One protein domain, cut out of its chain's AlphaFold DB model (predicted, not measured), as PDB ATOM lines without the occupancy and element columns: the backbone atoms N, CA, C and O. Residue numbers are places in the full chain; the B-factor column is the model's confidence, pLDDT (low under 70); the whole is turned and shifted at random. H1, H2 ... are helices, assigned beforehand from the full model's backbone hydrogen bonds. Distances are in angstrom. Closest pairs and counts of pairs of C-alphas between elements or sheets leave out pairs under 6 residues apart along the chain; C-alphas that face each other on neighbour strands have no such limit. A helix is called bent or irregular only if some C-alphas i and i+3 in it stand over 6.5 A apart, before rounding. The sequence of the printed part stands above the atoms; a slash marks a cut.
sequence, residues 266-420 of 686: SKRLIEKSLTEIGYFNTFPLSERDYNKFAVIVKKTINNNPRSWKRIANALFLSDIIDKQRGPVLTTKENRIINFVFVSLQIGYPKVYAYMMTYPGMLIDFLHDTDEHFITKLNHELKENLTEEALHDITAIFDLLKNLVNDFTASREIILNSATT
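What this domain is: This is residues 266 to 420 of the 686 residues of the protein "Trans-aconitate methyltransferase" of Streptohalobacillus salinus (UniProt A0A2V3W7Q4). Nine helices form a rounded cluster round H4, which runs through the core with H2 and H8 on one side, H3 and H9 on the other, and H5 packed on its residues 341 to 345. H1 packs on H2 and H3 at one end of the longest axis; H7 packs on H8 at the other end, and H6 packs on H8 and H9. The 155 printed residues hold helices H1 to H9 in chain order and no named strand: all helix. The whole is compact, with a radius of gyration of the C-alphas of 14.7 A and spans of 40 by 31 by 24 A.

Where its parts are: H1, residues 266 to 277, begins at C-alpha 266 (31.062, 43.588, -9.952). H2 is residues 287 to 301, 20.8 A; H3, 305 to 325, 30.3 A; H4, 332 to 347, 22.4 A. H5 is residues 349 to 357, H6 359 to 367 and H7 371 to 381. H8, residues 387 to 401, is 21.1 A; H9, 407 to 418, ends at C-alpha 418 (49.390, 59.575, -5.766). H6 is irregular: C-alphas 360 and 363 are 7.7 A apart.

How they stand to each other: H4, the hub, touches five helices, among them H9, closest at C-alphas Val 342 and Ser 417, 6.0 A. H2, H4 and H8 form a bundle, helices side by side; H2 and H4 stand at a shallow tilt of 21 degrees, the same way, with C-alphas Thr 300 and Gly 347 closest at 4.5 A. H1 and H7 are apart. Every O i to N i+4 pair is within hydrogen-bond range in H1, H2, H4, H5, H7 and H8; H3 has 16 of 17, H6 3 of 5 and H9 7 of 8.

The domain as a whole: The C-alphas farthest apart, Thr 282 and His 379, are 41.7 A apart. The printed part has no cut and no long link. Its mean pLDDT is 80.3; residues under 70 include 356 to 369 and 404 to 412.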
ATOM      1  N   SER A 266      29.957  42.634  -9.871       85.19
ATOM      2  CA  SER A 266      31.062  43.588  -9.952       85.19
ATOM      3  C   SER A 266      31.874  43.406 -11.233       85.19
ATOM      4  O   SER A 266      32.356  44.390 -11.785       85.19
ATOM      5  N   LYS A 267      31.958  42.184 -11.775       89.25
ATOM      6  CA  LYS A 267      32.648  41.901 -13.040       89.25
ATOM      7  C   LYS A 267      32.027  42.682 -14.197       89.25
ATOM      8  O   LYS A 267      32.748  43.405 -14.883       89.25
ATOM      9  N   ARG A 268      30.707  42.587 -14.389       87.94
ATOM     10  CA  ARG A 268      30.001  43.295 -15.468       87.94
ATOM     11  C   ARG A 268      30.095  44.810 -15.322       87.94
ATOM     12  O   ARG A 268      30.283  45.515 -16.317       87.94
ATOM     13  N   LEU A 269      29.996  45.314 -14.090       87.88
ATOM     14  CA  LEU A 269      30.190  46.732 -13.790       87.88
ATOM     15  C   LEU A 269      31.597  47.205 -14.188       87.88
ATOM     16  O   LEU A 269      31.727  48.235 -14.859       87.88
ATOM     17  N   ILE A 270      32.629  46.458 -13.788       91.31
ATOM     18  CA  ILE A 270      34.037  46.760 -14.070       91.31
ATOM     19  C   ILE A 270      34.294  46.732 -15.575       91.31
ATOM     20  O   ILE A 270      34.847  47.687 -16.114       91.31
ATOM     21  N   GLU A 271      33.854  45.677 -16.261       91.38
ATOM     22  CA  GLU A 271      34.031  45.504 -17.704       91.38
ATOM     23  C   GLU A 271      33.442  46.669 -18.495       91.38
ATOM     24  O   GLU A 271      34.141  47.301 -19.294       91.38
ATOM     25  N   LYS A 272      32.180  47.018 -18.223       88.56
ATOM     26  CA  LYS A 272      31.523  48.133 -18.904       88.56
ATOM     27  C   LYS A 272      32.221  49.462 -18.611       88.56
ATOM     28  O   LYS A 272      32.531  50.202 -19.539       88.56
ATOM     29  N   SER A 273      32.519  49.736 -17.343       89.00
ATOM     30  CA  SER A 273      33.124  51.005 -16.923       89.00
ATOM     31  C   SER A 273      34.534  51.193 -17.497       89.00
ATOM     32  O   SER A 273      34.830  52.256 -18.034       89.00
ATOM     33  N   LEU A 274      35.394  50.164 -17.437       91.38
ATOM     34  CA  LEU A 274      36.758  50.210 -17.985       91.38
ATOM     35  C   LEU A 274      36.765  50.366 -19.510       91.38
ATOM     36  O   LEU A 274      37.626  51.064 -20.052       91.38
ATOM     37  N   THR A 275      35.793  49.749 -20.190       89.69
ATOM     38  CA  THR A 275      35.591  49.905 -21.637       89.69
ATOM     39  C   THR A 275      35.149  51.328 -21.981       89.69
ATOM     40  O   THR A 275      35.675  51.925 -22.917       89.69
ATOM     41  N   GLU A 276      34.226  51.909 -21.209       88.38
ATOM     42  CA  GLU A 276      33.724  53.271 -21.433       88.38
ATOM     43  C   GLU A 276      34.800  54.350 -21.236       88.38
ATOM     44  O   GLU A 276      34.878  55.272 -22.050       88.38
ATOM     45  N   ILE A 277      35.659  54.230 -20.213       89.44
ATOM     46  CA  ILE A 277      36.798  55.156 -20.022       89.44
ATOM     47  C   ILE A 277      37.959  54.884 -20.985       89.44
ATOM     48  O   ILE A 277      38.880  55.692 -21.088       89.44
ATOM     49  N   GLY A 278      37.945  53.744 -21.678       89.62
ATOM     50  CA  GLY A 278      38.978  53.356 -22.629       89.62
ATOM     51  C   GLY A 278      40.347  53.065 -22.011       89.62
ATOM     52  O   GLY A 278      41.354  53.094 -22.718       89.62
ATOM     53  N   TYR A 279      40.403  52.772 -20.708       92.00
ATOM     54  CA  TYR A 279      41.655  52.661 -19.951       92.00
ATOM     55  C   TYR A 279      42.522  51.468 -20.389       92.00
ATOM     56  O   TYR A 279      43.737  51.503 -20.239       92.00
ATOM     57  N   PHE A 280      41.927  50.435 -20.988       92.94
ATOM     58  CA  PHE A 280      42.645  49.279 -21.539       92.94
ATOM     59  C   PHE A 280      42.478  49.135 -23.064       92.94
ATOM     60  O   PHE A 280      42.738  48.069 -23.609       92.94
ATOM     61  N   ASN A 281      42.085  50.192 -23.790       87.81
ATOM     62  CA  ASN A 281      41.818  50.102 -25.238       87.81
ATOM     63  C   ASN A 281      43.010  49.584 -26.061       87.81
ATOM     64  O   ASN A 281      42.821  48.907 -27.067       87.81
ATOM     65  N   THR A 282      44.235  49.886 -25.636       85.12
ATOM     66  CA  THR A 282      45.470  49.417 -26.281       85.12
ATOM     67  C   THR A 282      45.930  48.043 -25.783       85.12
ATOM     68  O   THR A 282      46.845  47.466 -26.363       85.12
ATOM     69  N   PHE A 283      45.310  47.507 -24.727       88.00
ATOM     70  CA  PHE A 283      45.714  46.277 -24.041       88.00
ATOM     71  C   PHE A 283      44.492  45.401 -23.725       88.00
ATOM     72  O   PHE A 283      43.941  45.491 -22.626       88.00
ATOM     73  N   PRO A 284      44.066  44.522 -24.648       87.69
ATOM     74  CA  PRO A 284      42.885  43.691 -24.447       87.69
ATOM     75  C   PRO A 284      42.931  42.894 -23.132       87.69
ATOM     76  O   PRO A 284      43.926  42.235 -22.790       87.69
ATOM     77  N   LEU A 285      41.830  42.955 -22.388       92.50
ATOM     78  CA  LEU A 285      41.648  42.221 -21.142       92.50
ATOM     79  C   LEU A 285      41.050  40.842 -21.423       92.50
ATOM     80  O   LEU A 285      40.122  40.699 -22.216       92.50
ATOM     81  N   SER A 286      41.593  39.823 -20.763       92.38
ATOM     82  CA  SER A 286      41.029  38.476 -20.761       92.38
ATOM     83  C   SER A 286      39.970  38.341 -19.669       92.38
ATOM     84  O   SER A 286      39.933  39.118 -18.714       92.38
ATOM     85  N   GLU A 287      39.162  37.286 -19.738       91.38
ATOM     86  CA  GLU A 287      38.219  36.964 -18.665       91.38
ATOM     87  C   GLU A 287      38.919  36.787 -17.304       91.38
ATOM     88  O   GLU A 287      38.413  37.215 -16.264       91.38
ATOM     89  N   ARG A 288      40.132  36.217 -17.312       90.19
ATOM     90  CA  ARG A 288      40.956  36.056 -16.111       90.19
ATOM     91  C   ARG A 288      41.342  37.402 -15.496       90.19
ATOM     92  O   ARG A 288      41.450  37.482 -14.276       90.19
ATOM     93  N   ASP A 289      41.538  38.441 -16.304       91.00
ATOM     94  CA  ASP A 289      41.886  39.777 -15.809       91.00
ATOM     95  C   ASP A 289      40.690  40.442 -15.129       91.00
ATOM     96  O   ASP A 289      40.820  40.929 -14.010       91.00
ATOM     97  N   TYR A 290      39.500  40.364 -15.732       93.00
ATOM     98  CA  TYR A 290      38.280  40.866 -15.094       93.00
ATOM     99  C   TYR A 290      37.958  40.137 -13.788       93.00
ATOM    100  O   TYR A 290      37.567  40.775 -12.813       93.00
ATOM    101  N   ASN A 291      38.196  38.823 -13.723       91.19
ATOM    102  CA  ASN A 291      38.053  38.069 -12.477       91.19
ATOM    103  C   ASN A 291      39.042  38.558 -11.400       91.19
ATOM    104  O   ASN A 291      38.662  38.680 -10.239       91.19
ATOM    105  N   LYS A 292      40.290  38.893 -11.768       90.88
ATOM    106  CA  LYS A 292      41.254  39.501 -10.831       90.88
ATOM    107  C   LYS A 292      40.779  40.870 -10.342       90.88
ATOM    108  O   LYS A 292      40.827  41.122  -9.143       90.88
ATOM    109  N   PHE A 293      40.290  41.733 -11.234       93.94
ATOM    110  CA  PHE A 293      39.765  43.046 -10.845       93.94
ATOM    111  C   PHE A 293      38.554  42.938  -9.922       93.94
ATOM    112  O   PHE A 293      38.487  43.667  -8.937       93.94
ATOM    113  N   ALA A 294      37.643  41.997 -10.179       92.31
ATOM    114  CA  ALA A 294      36.512  41.730  -9.297       92.31
ATOM    115  C   ALA A 294      36.968  41.289  -7.895       92.31
ATOM    116  O   ALA A 294      36.405  41.740  -6.901       92.31
ATOM    117  N   VAL A 295      38.023  40.465  -7.796       91.75
ATOM    118  CA  VAL A 295      38.629  40.091  -6.506       91.75
ATOM    119  C   VAL A 295      39.228  41.309  -5.800       91.75
ATOM    120  O   VAL A 295      38.949  41.506  -4.622       91.75
ATOM    121  N   ILE A 296      39.996  42.149  -6.501       93.19
ATOM    122  CA  ILE A 296      40.602  43.361  -5.920       93.19
ATOM    123  C   ILE A 296      39.515  44.322  -5.424       93.19
ATOM    124  O   ILE A 296      39.575  44.773  -4.286       93.19
ATOM    125  N   VAL A 297      38.494  44.600  -6.236       93.50
ATOM    126  CA  VAL A 297      37.360  45.468  -5.874       93.50
ATOM    127  C   VAL A 297      36.592  44.910  -4.677       93.50
ATOM    128  O   VAL A 297      36.243  45.656  -3.764       93.50
ATOM    129  N   LYS A 298      36.375  43.595  -4.625       92.12
ATOM    130  CA  LYS A 298      35.748  42.955  -3.470       92.12
ATOM    131  C   LYS A 298      36.590  43.121  -2.199       92.12
ATOM    132  O   LYS A 298      36.034  43.484  -1.175       92.12
ATOM    133  N   LYS A 299      37.903  42.899  -2.271       92.38
ATOM    134  CA  LYS A 299      38.814  42.951  -1.113       92.38
ATOM    135  C   LYS A 299      39.171  44.366  -0.647       92.38
ATOM    136  O   LYS A 299      39.574  44.552   0.491       92.38
ATOM    137  N   THR A 300      39.078  45.365  -1.525       92.62
ATOM    138  CA  THR A 300      39.423  46.764  -1.194       92.62
ATOM    139  C   THR A 300      38.217  47.583  -0.780       92.62
ATOM    140  O   THR A 300      38.291  48.349   0.169       92.62
ATOM    141  N   ILE A 301      37.109  47.450  -1.505       90.81
ATOM    142  CA  ILE A 301      35.950  48.330  -1.344       90.81
ATOM    143  C   ILE A 301      34.652  47.550  -1.139       90.81
ATOM    144  O   ILE A 301      33.578  48.128  -1.287       90.81
ATOM    145  N   ASN A 302      34.731  46.242  -0.861       90.31
ATOM    146  CA  ASN A 302      33.585  45.364  -0.620       90.31
ATOM    147  C   ASN A 302      32.491  45.506  -1.693       90.31
ATOM    148  O   ASN A 302      31.318  45.628  -1.374       90.31
ATOM    149  N   ASN A 303      32.864  45.567  -2.980       90.44
ATOM    150  CA  ASN A 303      31.937  45.793  -4.105       90.44
ATOM    151  C   ASN A 303      31.082  47.082  -4.016       90.44
ATOM    152  O   ASN A 303      30.062  47.182  -4.700       90.44
ATOM    153  N   ASN A 304      31.469  48.080  -3.217       90.56
ATOM    154  CA  ASN A 304      30.728  49.333  -3.084       90.56
ATOM    155  C   ASN A 304      30.695  50.101  -4.432       90.56
ATOM    156  O   ASN A 304      31.741  50.548  -4.913       90.56
ATOM    157  N   PRO A 305      29.516  50.307  -5.054       89.00
ATOM    158  CA  PRO A 305      29.407  50.916  -6.384       89.00
ATOM    159  C   PRO A 305      29.936  52.352  -6.467       89.00
ATOM    160  O   PRO A 305      30.508  52.749  -7.486       89.00
ATOM    161  N   ARG A 306      29.770  53.145  -5.401       87.12
ATOM    162  CA  ARG A 306      30.310  54.509  -5.331       87.12
ATOM    163  C   ARG A 306      31.831  54.488  -5.264       87.12
ATOM    164  O   ARG A 306      32.482  55.235  -5.995       87.12
ATOM    165  N   SER A 307      32.400  53.636  -4.415       91.12
ATOM    166  CA  SER A 307      33.854  53.477  -4.329       91.12
ATOM    167  C   SER A 307      34.437  52.969  -5.651       91.12
ATOM    168  O   SER A 307      35.477  53.462  -6.078       91.12
ATOM    169  N   TRP A 308      33.727  52.094  -6.375       91.31
ATOM    170  CA  TRP A 308      34.115  51.691  -7.730       91.31
ATOM    171  C   TRP A 308      34.167  52.882  -8.692       91.31
ATOM    172  O   TRP A 308      35.164  53.067  -9.389       91.31
ATOM    173  N   LYS A 309      33.130  53.731  -8.716       87.81
ATOM    174  CA  LYS A 309      33.143  54.948  -9.544       87.81
ATOM    175  C   LYS A 309      34.334  55.848  -9.213       87.81
ATOM    176  O   LYS A 309      34.939  56.404 -10.124       87.81
ATOM    177  N   ARG A 310      34.705  55.969  -7.932       88.81
ATOM    178  CA  ARG A 310      35.908  56.715  -7.518       88.81
ATOM    179  C   ARG A 310      37.181  56.104  -8.103       88.81
ATOM    180  O   ARG A 310      37.981  56.854  -8.652       88.81
ATOM    181  N   ILE A 311      37.325  54.774  -8.068       91.88
ATOM    182  CA  ILE A 311      38.448  54.064  -8.706       91.88
ATOM    183  C   ILE A 311      38.473  54.362 -10.211       91.88
ATOM    184  O   ILE A 311      39.496  54.798 -10.730       91.88
ATOM    185  N   ALA A 312      37.352  54.194 -10.917       91.25
ATOM    186  CA  ALA A 312      37.277  54.438 -12.359       91.25
ATOM    187  C   ALA A 312      37.622  55.894 -12.734       91.25
ATOM    188  O   ALA A 312      38.368  56.127 -13.686       91.25
ATOM    189  N   ASN A 313      37.136  56.868 -11.959       88.25
ATOM    190  CA  ASN A 313      37.458  58.285 -12.140       88.25
ATOM    191  C   ASN A 313      38.952  58.565 -11.911       88.25
ATOM    192  O   ASN A 313      39.570  59.275 -12.705       88.25
ATOM    193  N   ALA A 314      39.539  58.002 -10.850       89.06
ATOM    194  CA  ALA A 314      40.957  58.159 -10.535       89.06
ATOM    195  C   ALA A 314      41.853  57.514 -11.605       89.06
ATOM    196  O   ALA A 314      42.827  58.122 -12.035       89.06
ATOM    197  N   LEU A 315      41.478  56.342 -12.124       91.56
ATOM    198  CA  LEU A 315      42.160  55.697 -13.249       91.56
ATOM    199  C   LEU A 315      42.125  56.545 -14.519       91.56
ATOM    200  O   LEU A 315      43.144  56.699 -15.191       91.56
ATOM    201  N   PHE A 316      40.962  57.115 -14.840       89.81
ATOM    202  CA  PHE A 316      40.817  57.994 -15.994       89.81
ATOM    203  C   PHE A 316      41.689  59.251 -15.863       89.81
ATOM    204  O   PHE A 316      42.380  59.623 -16.809       89.81
ATOM    205  N   LEU A 317      41.716  59.871 -14.679       84.31
ATOM    206  CA  LEU A 317      42.582  61.016 -14.401       84.31
ATOM    207  C   LEU A 317      44.071  60.642 -14.469       84.31
ATOM    208  O   LEU A 317      44.845  61.350 -15.112       84.31
ATOM    209  N   SER A 318      44.462  59.520 -13.865       84.69
ATOM    210  CA  SER A 318      45.839  59.017 -13.883       84.69
ATOM    211  C   SER A 318      46.329  58.754 -15.312       84.69
ATOM    212  O   SER A 318      47.443  59.142 -15.652       84.69
ATOM    213  N   ASP A 319      45.485  58.211 -16.198       87.06
ATOM    214  CA  ASP A 319      45.813  58.031 -17.622       87.06
ATOM    215  C   ASP A 319      46.030  59.359 -18.367       87.06
ATOM    216  O   ASP A 319      46.871  59.446 -19.263       87.06
ATOM    217  N   ILE A 320      45.290  60.413 -18.008       84.12
ATOM    218  CA  ILE A 320      45.480  61.755 -18.579       84.12
ATOM    219  C   ILE A 320      46.803  62.363 -18.095       84.12
ATOM    220  O   ILE A 320      47.543  62.922 -18.907       84.12
ATOM    221  N   ILE A 321      47.104  62.249 -16.798       78.88
ATOM    222  CA  ILE A 321      48.336  62.778 -16.191       78.88
ATOM    223  C   ILE A 321      49.570  62.056 -16.750       78.88
ATOM    224  O   ILE A 321      50.547  62.715 -17.117       78.88
ATOM    225  N   ASP A 322      49.501  60.728 -16.893       83.75
ATOM    226  CA  ASP A 322      50.569  59.886 -17.447       83.75
ATOM    227  C   ASP A 322      51.027  60.369 -18.829       83.75
ATOM    228  O   ASP A 322      52.215  60.583 -19.082       83.75
ATOM    229  N   LYS A 323      50.060  60.648 -19.711       82.94
ATOM    230  CA  LYS A 323      50.315  61.121 -21.080       82.94
ATOM    231  C   LYS A 323      51.023  62.478 -21.131       82.94
ATOM    232  O   LYS A 323      51.600  62.803 -22.165       82.94
ATOM    233  N   GLN A 324      50.975  63.273 -20.059       75.88
ATOM    234  CA  GLN A 324      51.560  64.617 -20.007       75.88
ATOM    235  C   GLN A 324      52.939  64.669 -19.337       75.88
ATOM    236  O   GLN A 324      53.717  65.569 -19.649       75.88
ATOM    237  N   ARG A 325      53.253  63.748 -18.414       70.50
ATOM    238  CA  ARG A 325      54.453  63.823 -17.550       70.50
ATOM    239  C   ARG A 325      55.583  62.853 -17.917       70.50
ATOM    240  O   ARG A 325      56.615  62.854 -17.253       70.50
ATOM    241  N   GLY A 326      55.412  62.091 -18.995       69.19
ATOM    242  CA  GLY A 326      56.297  60.992 -19.378       69.19
ATOM    243  C   GLY A 326      55.591  59.669 -19.085       69.19
ATOM    244  O   GLY A 326      55.436  59.337 -17.914       69.19
ATOM    245  N   PRO A 327      55.107  58.946 -20.111       78.25
ATOM    246  CA  PRO A 327      54.158  57.864 -19.904       78.25
ATOM    247  C   PRO A 327      54.826  56.635 -19.290       78.25
ATOM    248  O   PRO A 327      55.750  56.061 -19.870       78.25
ATOM    249  N   VAL A 328      54.301  56.204 -18.148       80.00
ATOM    250  CA  VAL A 328      54.707  54.988 -17.435       80.00
ATOM    251  C   VAL A 328      53.626  53.913 -17.492       80.00
ATOM    252  O   VAL A 328      53.920  52.730 -17.340       80.00
ATOM    253  N   LEU A 329      52.381  54.266 -17.838       86.44
ATOM    254  CA  LEU A 329      51.270  53.330 -18.068       86.44
ATOM    255  C   LEU A 329      51.273  52.762 -19.503       86.44
ATOM    256  O   LEU A 329      50.236  52.671 -20.175       86.44
ATOM    257  N   THR A 330      52.461  52.392 -19.983       86.38
ATOM    258  CA  THR A 330      52.741  51.960 -21.364       86.38
ATOM    259  C   THR A 330      52.603  50.456 -21.586       86.38
ATOM    260  O   THR A 330      52.671  50.004 -22.728       86.38
ATOM    261  N   THR A 331      52.371  49.677 -20.530       87.69
ATOM    262  CA  THR A 331      52.143  48.228 -20.596       87.69
ATOM    263  C   THR A 331      50.835  47.846 -19.906       87.69
ATOM    264  O   THR A 331      50.277  48.605 -19.103       87.69
ATOM    265  N   LYS A 332      50.339  46.642 -20.208       88.75
ATOM    266  CA  LYS A 332      49.161  46.074 -19.544       88.75
ATOM    267  C   LYS A 332      49.415  45.905 -18.046       88.75
ATOM    268  O   LYS A 332      48.561  46.249 -17.234       88.75
ATOM    269  N   GLU A 333      50.595  45.411 -17.697       86.94
ATOM    270  CA  GLU A 333      51.047  45.156 -16.333       86.94
ATOM    271  C   GLU A 333      51.084  46.455 -15.524       86.94
ATOM    272  O   GLU A 333      50.495  46.511 -14.447       86.94
ATOM    273  N   ASN A 334      51.645  47.534 -16.080       86.75
ATOM    274  CA  ASN A 334      51.730  48.829 -15.400       86.75
ATOM    275  C   ASN A 334      50.340  49.417 -15.112       86.75
ATOM    276  O   ASN A 334      50.096  49.969 -14.040       86.75
ATOM    277  N   ARG A 335      49.387  49.238 -16.034       90.62
ATOM    278  CA  ARG A 335      47.991  49.655 -15.829       90.62
ATOM    279  C   ARG A 335      47.270  48.831 -14.770       90.62
ATOM    280  O   ARG A 335      46.460  49.397 -14.036       90.62
ATOM    281  N   ILE A 336      47.557  47.529 -14.680       90.69
ATOM    282  CA  ILE A 336      47.046  46.654 -13.614       90.69
ATOM    283  C   ILE A 336      47.643  47.066 -12.265       90.69
ATOM    284  O   ILE A 336      46.907  47.171 -11.290       90.69
ATOM    285  N   ILE A 337      48.945  47.346 -12.202       87.75
ATOM    286  CA  ILE A 337      49.610  47.824 -10.982       87.75
ATOM    287  C   ILE A 337      48.971  49.140 -10.512       87.75
ATOM    288  O   ILE A 337      48.565  49.244  -9.356       87.75
ATOM    289  N   ASN A 338      48.772  50.103 -11.418       89.88
ATOM    290  CA  ASN A 338      48.083  51.360 -11.103       89.88
ATOM    291  C   ASN A 338      46.647  51.133 -10.599       89.88
ATOM    292  O   ASN A 338      46.218  51.762  -9.637       89.88
ATOM    293  N   PHE A 339      45.913  50.191 -11.202       92.69
ATOM    294  CA  PHE A 339      44.589  49.781 -10.726       92.69
ATOM    295  C   PHE A 339      44.616  49.298  -9.281       92.69
ATOM    296  O   PHE A 339      43.756  49.695  -8.491       92.69
ATOM    297  N   VAL A 340      45.598  48.475  -8.913       91.50
ATOM    298  CA  VAL A 340      45.730  47.998  -7.535       91.50
ATOM    299  C   VAL A 340      46.044  49.155  -6.587       91.50
ATOM    300  O   VAL A 340      45.389  49.265  -5.555       91.50
ATOM    301  N   PHE A 341      46.967  50.052  -6.946       88.25
ATOM    302  CA  PHE A 341      47.313  51.205  -6.110       88.25
ATOM    303  C   PHE A 341      46.142  52.156  -5.885       88.25
ATOM    304  O   PHE A 341      45.860  52.500  -4.743       88.25
ATOM    305  N   VAL A 342      45.407  52.512  -6.938       90.94
ATOM    306  CA  VAL A 342      44.195  53.338  -6.816       90.94
ATOM    307  C   VAL A 342      43.124  52.633  -5.970       90.94
ATOM    308  O   VAL A 342      42.428  53.271  -5.181       90.94
ATOM    309  N   SER A 343      43.004  51.305  -6.082       92.81
ATOM    310  CA  SER A 343      42.070  50.529  -5.255       92.81
ATOM    311  C   SER A 343      42.484  50.519  -3.778       92.81
ATOM    312  O   SER A 343      41.633  50.699  -2.910       92.81
ATOM    313  N   LEU A 344      43.781  50.364  -3.482       88.50
ATOM    314  CA  LEU A 344      44.336  50.454  -2.125       88.50
ATOM    315  C   LEU A 344      44.192  51.860  -1.542       88.50
ATOM    316  O   LEU A 344      43.813  51.995  -0.388       88.50
ATOM    317  N   GLN A 345      44.426  52.901  -2.336       86.06
ATOM    318  CA  GLN A 345      44.259  54.292  -1.919       86.06
ATOM    319  C   GLN A 345      42.828  54.585  -1.452       86.06
ATOM    320  O   GLN A 345      42.629  55.328  -0.497       86.06
ATOM    321  N   ILE A 346      41.829  54.001  -2.119       86.44
ATOM    322  CA  ILE A 346      40.415  54.215  -1.790       86.44
ATOM    323  C   ILE A 346      39.940  53.282  -0.671       86.44
ATOM    324  O   ILE A 346      39.170  53.718   0.181       86.44
ATOM    325  N   GLY A 347      40.357  52.013  -0.683       87.38
ATOM    326  CA  GLY A 347      39.919  51.002   0.285       87.38
ATOM    327  C   GLY A 347      40.674  51.026   1.613       87.38
ATOM    328  O   GLY A 347      40.076  50.868   2.671       87.38
ATOM    329  N   TYR A 348      41.983  51.273   1.561       86.62
ATOM    330  CA  TYR A 348      42.902  51.241   2.700       86.62
ATOM    331  C   TYR A 348      43.858  52.450   2.667       86.62
ATOM    332  O   TYR A 348      45.075  52.282   2.533       86.62
ATOM    333  N   PRO A 349      43.343  53.689   2.786       81.12
ATOM    334  CA  PRO A 349      44.118  54.912   2.566       81.12
ATOM    335  C   PRO A 349      45.355  55.029   3.462       81.12
ATOM    336  O   PRO A 349      46.389  55.493   2.993       81.12
ATOM    337  N   LYS A 350      45.295  54.579   4.725       75.62
ATOM    338  CA  LYS A 350      46.458  54.617   5.630       75.62
ATOM    339  C   LYS A 350      47.524  53.585   5.275       75.62
ATOM    340  O   LYS A 350      48.709  53.892   5.355       75.62
ATOM    341  N   VAL A 351      47.113  52.390   4.847       78.88
ATOM    342  CA  VAL A 351      48.033  51.359   4.338       78.88
ATOM    343  C   VAL A 351      48.715  51.869   3.076       78.88
ATOM    344  O   VAL A 351      49.936  51.818   2.976       78.88
ATOM    345  N   TYR A 352      47.937  52.440   2.154       79.94
ATOM    346  CA  TYR A 352      48.469  53.096   0.967       79.94
ATOM    347  C   TYR A 352      49.457  54.207   1.344       79.94
ATOM    348  O   TYR A 352      50.600  54.154   0.912       79.94
ATOM    349  N   ALA A 353      49.077  55.155   2.205       71.88
ATOM    350  CA  ALA A 353      49.951  56.242   2.649       71.88
ATOM    351  C   ALA A 353      51.258  55.729   3.278       71.88
ATOM    352  O   ALA A 353      52.330  56.236   2.963       71.88
ATOM    353  N   TYR A 354      51.199  54.675   4.093       71.94
ATOM    354  CA  TYR A 354      52.392  54.050   4.663       71.94
ATOM    355  C   TYR A 354      53.319  53.465   3.592       71.94
ATOM    356  O   TYR A 354      54.529  53.687   3.634       71.94
ATOM    357  N   MET A 355      52.756  52.783   2.586       71.06
ATOM    358  CA  MET A 355      53.519  52.317   1.420       71.06
ATOM    359  C   MET A 355      54.136  53.495   0.649       71.06
ATOM    360  O   MET A 355      55.261  53.394   0.161       71.06
ATOM    361  N   MET A 356      53.424  54.626   0.566       66.75
ATOM    362  CA  MET A 356      53.887  55.847  -0.101       66.75
ATOM    363  C   MET A 356      55.021  56.560   0.638       66.75
ATOM    364  O   MET A 356      55.776  57.289  -0.001       66.75
ATOM    365  N   THR A 357      55.156  56.384   1.954       57.78
ATOM    366  CA  THR A 357      56.242  56.991   2.742       57.78
ATOM    367  C   THR A 357      57.600  56.378   2.399       57.78
ATOM    368  O   THR A 357      58.623  57.062   2.447       57.78
ATOM    369  N   TYR A 358      57.614  55.108   1.988       58.34
ATOM    370  CA  TYR A 358      58.833  54.364   1.674       58.34
ATOM    371  C   TYR A 358      58.721  53.666   0.308       58.34
ATOM    372  O   TYR A 358      58.792  52.438   0.229       58.34
ATOM    373  N   PRO A 359      58.598  54.419  -0.802       51.50
ATOM    374  CA  PRO A 359      58.405  53.828  -2.124       51.50
ATOM    375  C   PRO A 359      59.609  52.967  -2.530       51.50
ATOM    376  O   PRO A 359      59.424  51.956  -3.198       51.50
ATOM    377  N   GLY A 360      60.810  53.323  -2.042       51.38
ATOM    378  CA  GLY A 360      62.071  52.578  -2.154       51.38
ATOM    379  C   GLY A 360      62.085  51.202  -1.467       51.38
ATOM    380  O   GLY A 360      62.971  50.401  -1.733       51.38
ATOM    381  N   MET A 361      61.092  50.913  -0.624       54.09
ATOM    382  CA  MET A 361      60.975  49.671   0.138       54.09
ATOM    383  C   MET A 361      59.810  48.802  -0.317       54.09
ATOM    384  O   MET A 361      59.627  47.723   0.233       54.09
ATOM    385  N   LEU A 362      59.004  49.225  -1.301       60.69
ATOM    386  CA  LEU A 362      57.806  48.483  -1.706       60.69
ATOM    387  C   LEU A 362      58.111  47.011  -2.044       60.69
ATOM    388  O   LEU A 362      57.314  46.133  -1.746       60.69
ATOM    389  N   ILE A 363      59.263  46.725  -2.650       56.94
ATOM    390  CA  ILE A 363      59.679  45.348  -2.932       56.94
ATOM    391  C   ILE A 363      59.946  44.571  -1.639       56.94
ATOM    392  O   ILE A 363      59.471  43.447  -1.525       56.94
ATOM    393  N   ASP A 364      60.606  45.171  -0.648       58.03
ATOM    394  CA  ASP A 364      60.792  44.558   0.672       58.03
ATOM    395  C   ASP A 364      59.444  44.349   1.371       58.03
ATOM    396  O   ASP A 364      59.192  43.271   1.898       58.03
ATOM    397  N   PHE A 365      58.533  45.325   1.276       63.19
ATOM    398  CA  PHE A 365      57.145  45.201   1.735       63.19
ATOM    399  C   PHE A 365      56.434  44.004   1.101       63.19
ATOM    400  O   PHE A 365      55.775  43.257   1.807       63.19
ATOM    401  N   LEU A 366      56.559  43.818  -0.218       67.06
ATOM    402  CA  LEU A 366      55.927  42.717  -0.955       67.06
ATOM    403  C   LEU A 366      56.646  41.370  -0.737       67.06
ATOM    404  O   LEU A 366      56.045  40.295  -0.855       67.06
ATOM    405  N   HIS A 367      57.946  41.387  -0.437       65.50
ATOM    406  CA  HIS A 367      58.714  40.177  -0.155       65.50
ATOM    407  C   HIS A 367      58.485  39.653   1.255       65.50
ATOM    408  O   HIS A 367      58.326  38.437   1.380       65.50
ATOM    409  N   ASP A 368      58.413  40.550   2.238       64.12
ATOM    410  CA  ASP A 368      58.238  40.267   3.667       64.12
ATOM    411  C   ASP A 368      56.763  40.303   4.104       64.12
ATOM    412  O   ASP A 368      56.455  40.181   5.287       64.12
ATOM    413  N   THR A 369      55.819  40.469   3.164       65.44
ATOM    414  CA  THR A 369      54.396  40.379   3.496       65.44
ATOM    415  C   THR A 369      54.004  38.972   3.902       65.44
ATOM    416  O   THR A 369      53.820  38.086   3.066       65.44
ATOM    417  N   ASP A 370      53.797  38.814   5.199       72.94
ATOM    418  CA  ASP A 370      53.003  37.763   5.800       72.94
ATOM    419  C   ASP A 370      51.967  38.370   6.766       72.94
ATOM    420  O   ASP A 370      51.888  39.585   6.984       72.94
ATOM    421  N   GLU A 371      51.130  37.513   7.342       70.19
ATOM    422  CA  GLU A 371      50.088  37.927   8.285       70.19
ATOM    423  C   GLU A 371      50.675  38.612   9.537       70.19
ATOM    424  O   GLU A 371      50.060  39.515  10.113       70.19
ATOM    425  N   HIS A 372      51.902  38.246   9.932       75.94
ATOM    426  CA  HIS A 372      52.600  38.843  11.067       75.94
ATOM    427  C   HIS A 372      53.033  40.282  10.764       75.94
ATOM    428  O   HIS A 372      52.793  41.187  11.571       75.94
ATOM    429  N   PHE A 373      53.594  40.515   9.580       74.75
ATOM    430  CA  PHE A 373      53.960  41.833   9.086       74.75
ATOM    431  C   PHE A 373      52.746  42.764   8.987       74.75
ATOM    432  O   PHE A 373      52.790  43.893   9.473       74.75
ATOM    433  N   ILE A 374      51.630  42.287   8.430       74.25
ATOM    434  CA  ILE A 374      50.401  43.086   8.297       74.25
ATOM    435  C   ILE A 374      49.770  43.388   9.665       74.25
ATOM    436  O   ILE A 374      49.268  44.490   9.892       74.25
ATOM    437  N   THR A 375      49.877  42.468  10.626       76.69
ATOM    438  CA  THR A 375      49.472  42.721  12.019       76.69
ATOM    439  C   THR A 375      50.345  43.794  12.672       76.69
ATOM    440  O   THR A 375      49.829  44.698  13.334       76.69
ATOM    441  N   LYS A 376      51.665  43.739  12.454       75.38
ATOM    442  CA  LYS A 376      52.598  44.773  12.917       75.38
ATOM    443  C   LYS A 376      52.267  46.130  12.292       75.38
ATOM    444  O   LYS A 376      52.170  47.119  13.012       75.38
ATOM    445  N   LEU A 377      52.003  46.161  10.985       74.44
ATOM    446  CA  LEU A 377      51.579  47.357  10.262       74.44
ATOM    447  C   LEU A 377      50.282  47.946  10.837       74.44
ATOM    448  O   LEU A 377      50.207  49.145  11.086       74.44
ATOM    449  N   ASN A 378      49.273  47.115  11.111       77.44
ATOM    450  CA  ASN A 378      48.021  47.547  11.741       77.44
ATOM    451  C   ASN A 378      48.260  48.188  13.118       77.44
ATOM    452  O   ASN A 378      47.675  49.227  13.437       77.44
ATOM    453  N   HIS A 379      49.156  47.599  13.915       74.56
ATOM    454  CA  HIS A 379      49.557  48.147  15.209       74.56
ATOM    455  C   HIS A 379      50.284  49.495  15.062       74.56
ATOM    456  O   HIS A 379      49.976  50.441  15.786       74.56
ATOM    457  N   GLU A 380      51.210  49.616  14.107       67.75
ATOM    458  CA  GLU A 380      51.925  50.869  13.821       67.75
ATOM    459  C   GLU A 380      50.986  51.983  13.335       67.75
ATOM    460  O   GLU A 380      51.116  53.132  13.762       67.75
ATOM    461  N   LEU A 381      50.000  51.642  12.501       66.94
ATOM    462  CA  LEU A 381      48.995  52.575  11.984       66.94
ATOM    463  C   LEU A 381      47.879  52.905  12.984       66.94
ATOM    464  O   LEU A 381      47.126  53.856  12.756       66.94
ATOM    465  N   LYS A 382      47.767  52.143  14.081       73.44
ATOM    466  CA  LYS A 382      46.685  52.236  15.078       73.44
ATOM    467  C   LYS A 382      45.286  52.183  14.442       73.44
ATOM    468  O   LYS A 382      44.379  52.891  14.871       73.44
ATOM    469  N   GLU A 383      45.120  51.377  13.394       68.44
ATOM    470  CA  GLU A 383      43.863  51.278  12.632       68.44
ATOM    471  C   GLU A 383      42.847  50.316  13.266       68.44
ATOM    472  O   GLU A 383      41.663  50.413  12.960       68.44
ATOM    473  N   ASN A 384      43.276  49.414  14.163       75.25
ATOM    474  CA  ASN A 384      42.442  48.332  14.710       75.25
ATOM    475  C   ASN A 384      41.669  47.573  13.606       75.25
ATOM    476  O   ASN A 384      40.486  47.272  13.763       75.25
ATOM    477  N   LEU A 385      42.335  47.275  12.481       81.25
ATOM    478  CA  LEU A 385      41.752  46.527  11.362       81.25
ATOM    479  C   LEU A 385      41.230  45.156  11.812       81.25
ATOM    480  O   LEU A 385      41.831  44.501  12.667       81.25
ATOM    481  N   THR A 386      40.133  44.715  11.194       85.12
ATOM    482  CA  THR A 386      39.548  43.387  11.416       85.12
ATOM    483  C   THR A 386      40.424  42.286  10.814       85.12
ATOM    484  O   THR A 386      41.167  42.528   9.864       85.12
ATOM    485  N   GLU A 387      40.300  41.049  11.310       84.94
ATOM    486  CA  GLU A 387      40.991  39.886  10.721       84.94
ATOM    487  C   GLU A 387      40.675  39.722   9.223       84.94
ATOM    488  O   GLU A 387      41.563  39.418   8.427       84.94
ATOM    489  N   GLU A 388      39.432  40.001   8.814       86.50
ATOM    490  CA  GLU A 388      39.020  39.981   7.403       86.50
ATOM    491  C   GLU A 388      39.787  41.025   6.575       86.50
ATOM    492  O   GLU A 388      40.312  40.695   5.511       86.50
ATOM    493  N   ALA A 389      39.932  42.254   7.083       86.44
ATOM    494  CA  ALA A 389      40.688  43.308   6.408       86.44
ATOM    495  C   ALA A 389      42.186  42.974   6.306       86.44
ATOM    496  O   ALA A 389      42.788  43.176   5.251       86.44
ATOM    497  N   LEU A 390      42.791  42.413   7.361       87.00
ATOM    498  CA  LEU A 390      44.193  41.972   7.331       87.00
ATOM    499  C   LEU A 390      44.405  40.881   6.270       87.00
ATOM    500  O   LEU A 390      45.354  40.946   5.482       87.00
ATOM    501  N   HIS A 391      43.489  39.913   6.200       88.56
ATOM    502  CA  HIS A 391      43.517  38.855   5.192       88.56
ATOM    503  C   HIS A 391      43.349  39.405   3.766       88.56
ATOM    504  O   HIS A 391      44.024  38.972   2.827       88.56
ATOM    505  N   ASP A 392      42.463  40.384   3.585       90.44
ATOM    506  CA  ASP A 392      42.221  41.024   2.298       90.44
ATOM    507  C   ASP A 392      43.419  41.847   1.814       90.44
ATOM    508  O   ASP A 392      43.817  41.699   0.654       90.44
ATOM    509  N   ILE A 393      44.041  42.631   2.698       88.06
ATOM    510  CA  ILE A 393      45.275  43.377   2.412       88.06
ATOM    511  C   ILE A 393      46.401  42.414   2.024       88.06
ATOM    512  O   ILE A 393      47.024  42.601   0.979       88.06
ATOM    513  N   THR A 394      46.611  41.348   2.802       87.50
ATOM    514  CA  THR A 394      47.646  40.333   2.524       87.50
ATOM    515  C   THR A 394      47.479  39.748   1.119       87.50
ATOM    516  O   THR A 394      48.418  39.739   0.325       87.50
ATOM    517  N   ALA A 395      46.254  39.360   0.748       88.25
ATOM    518  CA  ALA A 395      45.978  38.805  -0.576       88.25
ATOM    519  C   ALA A 395      46.218  39.808  -1.725       88.25
ATOM    520  O   ALA A 395      46.589  39.410  -2.834       88.25
ATOM    521  N   ILE A 396      45.997  41.108  -1.493       88.81
ATOM    522  CA  ILE A 396      46.297  42.154  -2.482       88.81
ATOM    523  C   ILE A 396      47.812  42.315  -2.649       88.81
ATOM    524  O   ILE A 396      48.289  42.471  -3.775       88.81
ATOM    525  N   PHE A 397      48.571  42.239  -1.557       84.81
ATOM    526  CA  PHE A 397      50.029  42.341  -1.593       84.81
ATOM    527  C   PHE A 397      50.647  41.129  -2.297       84.81
ATOM    528  O   PHE A 397      51.493  41.301  -3.170       84.81
ATOM    529  N   ASP A 398      50.142  39.919  -2.057       83.31
ATOM    530  CA  ASP A 398      50.545  38.732  -2.820       83.31
ATOM    531  C   ASP A 398      50.288  38.891  -4.326       83.31
ATOM    532  O   ASP A 398      51.083  38.464  -5.172       83.31
ATOM    533  N   LEU A 399      49.176  39.532  -4.696       83.38
ATOM    534  CA  LEU A 399      48.872  39.825  -6.093       83.38
ATOM    535  C   LEU A 399      49.859  40.844  -6.682       83.38
ATOM    536  O   LEU A 399      50.330  40.637  -7.801       83.38
ATOM    537  N   LEU A 400      50.204  41.898  -5.939       81.56
ATOM    538  CA  LEU A 400      51.219  42.882  -6.336       81.56
ATOM    539  C   LEU A 400      52.604  42.247  -6.499       81.56
ATOM    540  O   LEU A 400      53.260  42.488  -7.510       81.56
ATOM    541  N   LYS A 401      53.015  41.381  -5.567       79.31
ATOM    542  CA  LYS A 401      54.295  40.656  -5.600       79.31
ATOM    543  C   LYS A 401      54.496  39.892  -6.908       79.31
ATOM    544  O   LYS A 401      55.588  39.875  -7.458       79.31
ATOM    545  N   ASN A 402      53.430  39.291  -7.435       77.25
ATOM    546  CA  ASN A 402      53.472  38.543  -8.694       77.25
ATOM    547  C   ASN A 402      53.509  39.434  -9.952       77.25
ATOM    548  O   ASN A 402      53.798  38.936 -11.040       77.25
ATOM    549  N   LEU A 403      53.158  40.718  -9.833       74.81
ATOM    550  CA  LEU A 403      53.108  41.671 -10.949       74.81
ATOM    551  C   LEU A 403      54.357  42.555 -11.026       74.81
ATOM    552  O   LEU A 403      54.746  42.970 -12.117       74.81
ATOM    553  N   VAL A 404      54.978  42.844  -9.885       68.56
ATOM    554  CA  VAL A 404      56.139  43.730  -9.770       68.56
ATOM    555  C   VAL A 404      57.420  42.935 -10.045       68.56
ATOM    556  O   VAL A 404      58.031  42.379  -9.141       68.56
ATOM    557  N   ASN A 405      57.826  42.869 -11.316       56.22
ATOM    558  CA  ASN A 405      59.113  42.285 -11.729       56.22
ATOM    559  C   ASN A 405      60.225  43.340 -11.926       56.22
ATOM    560  O   ASN A 405      61.400  42.977 -11.995       56.22
ATOM    561  N   ASP A 406      59.870  44.629 -12.021       55.69
ATOM    562  CA  ASP A 406      60.798  45.754 -12.201       55.69
ATOM    563  C   ASP A 406      60.408  46.942 -11.298       55.69
ATOM    564  O   ASP A 406      59.264  47.413 -11.291       55.69
ATOM    565  N   PHE A 407      61.363  47.404 -10.497       52.72
ATOM    566  CA  PHE A 407      61.140  48.384  -9.441       52.72
ATOM    567  C   PHE A 407      61.031  49.818  -9.968       52.72
ATOM    568  O   PHE A 407      60.223  50.604  -9.467       52.72
ATOM    569  N   THR A 408      61.783  50.138 -11.025       52.00
ATOM    570  CA  THR A 408      61.884  51.497 -11.570       52.00
ATOM    571  C   THR A 408      60.536  51.958 -12.140       52.00
ATOM    572  O   THR A 408      60.058  53.043 -11.814       52.00
ATOM    573  N   ALA A 409      59.850  51.087 -12.893       55.09
ATOM    574  CA  ALA A 409      58.493  51.347 -13.381       55.09
ATOM    575  C   ALA A 409      57.471  51.446 -12.234       55.09
ATOM    576  O   ALA A 409      56.566  52.278 -12.269       55.09
ATOM    577  N   SER A 410      57.636  50.634 -11.187       62.12
ATOM    578  CA  SER A 410      56.714  50.596 -10.048       62.12
ATOM    579  C   SER A 410      56.713  51.915  -9.273       62.12
ATOM    580  O   SER A 410      55.640  52.427  -8.965       62.12
ATOM    581  N   ARG A 411      57.880  52.532  -9.034       63.84
ATOM    582  CA  ARG A 411      57.974  53.829  -8.342       63.84
ATOM    583  C   ARG A 411      57.292  54.968  -9.101       63.84
ATOM    584  O   ARG A 411      56.594  55.774  -8.488       63.84
ATOM    585  N   GLU A 412      57.463  55.053 -10.416       65.56
ATOM    586  CA  GLU A 412      56.819  56.117 -11.194       65.56
ATOM    587  C   GLU A 412      55.295  55.917 -11.294       65.56
ATOM    588  O   GLU A 412      54.546  56.891 -11.219       65.56
ATOM    589  N   ILE A 413      54.814  54.669 -11.371       70.31
ATOM    590  CA  ILE A 413      53.375  54.349 -11.325       70.31
ATOM    591  C   ILE A 413      52.777  54.721  -9.967       70.31
ATOM    592  O   ILE A 413      51.695  55.300  -9.905       70.31
ATOM    593  N   ILE A 414      53.491  54.426  -8.881       65.69
ATOM    594  CA  ILE A 414      53.116  54.811  -7.519       65.69
ATOM    595  C   ILE A 414      52.959  56.331  -7.419       65.69
ATOM    596  O   ILE A 414      51.906  56.815  -6.999       65.69
ATOM    597  N   LEU A 415      53.956  57.094  -7.876       62.84
ATOM    598  CA  LEU A 415      53.893  58.557  -7.902       62.84
ATOM    599  C   LEU A 415      52.731  59.062  -8.768       62.84
ATOM    600  O   LEU A 415      52.048  60.004  -8.374       62.84
ATOM    601  N   ASN A 416      52.462  58.418  -9.906       66.31
ATOM    602  CA  ASN A 416      51.320  58.743 -10.757       66.31
ATOM    603  C   ASN A 416      49.985  58.484 -10.030       66.31
ATOM    604  O   ASN A 416      49.137  59.374  -9.986       66.31
ATOM    605  N   SER A 417      49.824  57.339  -9.359       63.22
ATOM    606  CA  SER A 417      48.624  57.035  -8.564       63.22
ATOM    607  C   SER A 417      48.385  58.067  -7.448       63.22
ATOM    608  O   SER A 417      47.255  58.515  -7.243       63.22
ATOM    609  N   ALA A 418      49.456  58.564  -6.819       59.56
ATOM    610  CA  ALA A 418      49.390  59.575  -5.766       59.56
ATOM    611  C   ALA A 418      49.023  60.979  -6.271       59.56
ATOM    612  O   ALA A 418      48.551  61.810  -5.500       59.56
ATOM    613  N   THR A 419      49.142  61.268  -7.572       54.44
ATOM    614  CA  THR A 419      48.646  62.549  -8.121       54.44
ATOM    615  C   THR A 419      47.120  62.674  -8.097       54.44
ATOM    616  O   THR A 419      46.588  63.757  -8.335       54.44
ATOM    617  N   THR A 420      46.413  61.579  -7.794       51.53
ATOM    618  CA  THR A 420      44.954  61.554  -7.636       51.53
ATOM    619  C   THR A 420      44.494  61.676  -6.179       51.53
ATOM    620  O   THR A 420      43.307  61.910  -5.945       51.53
TER     621      THR A 420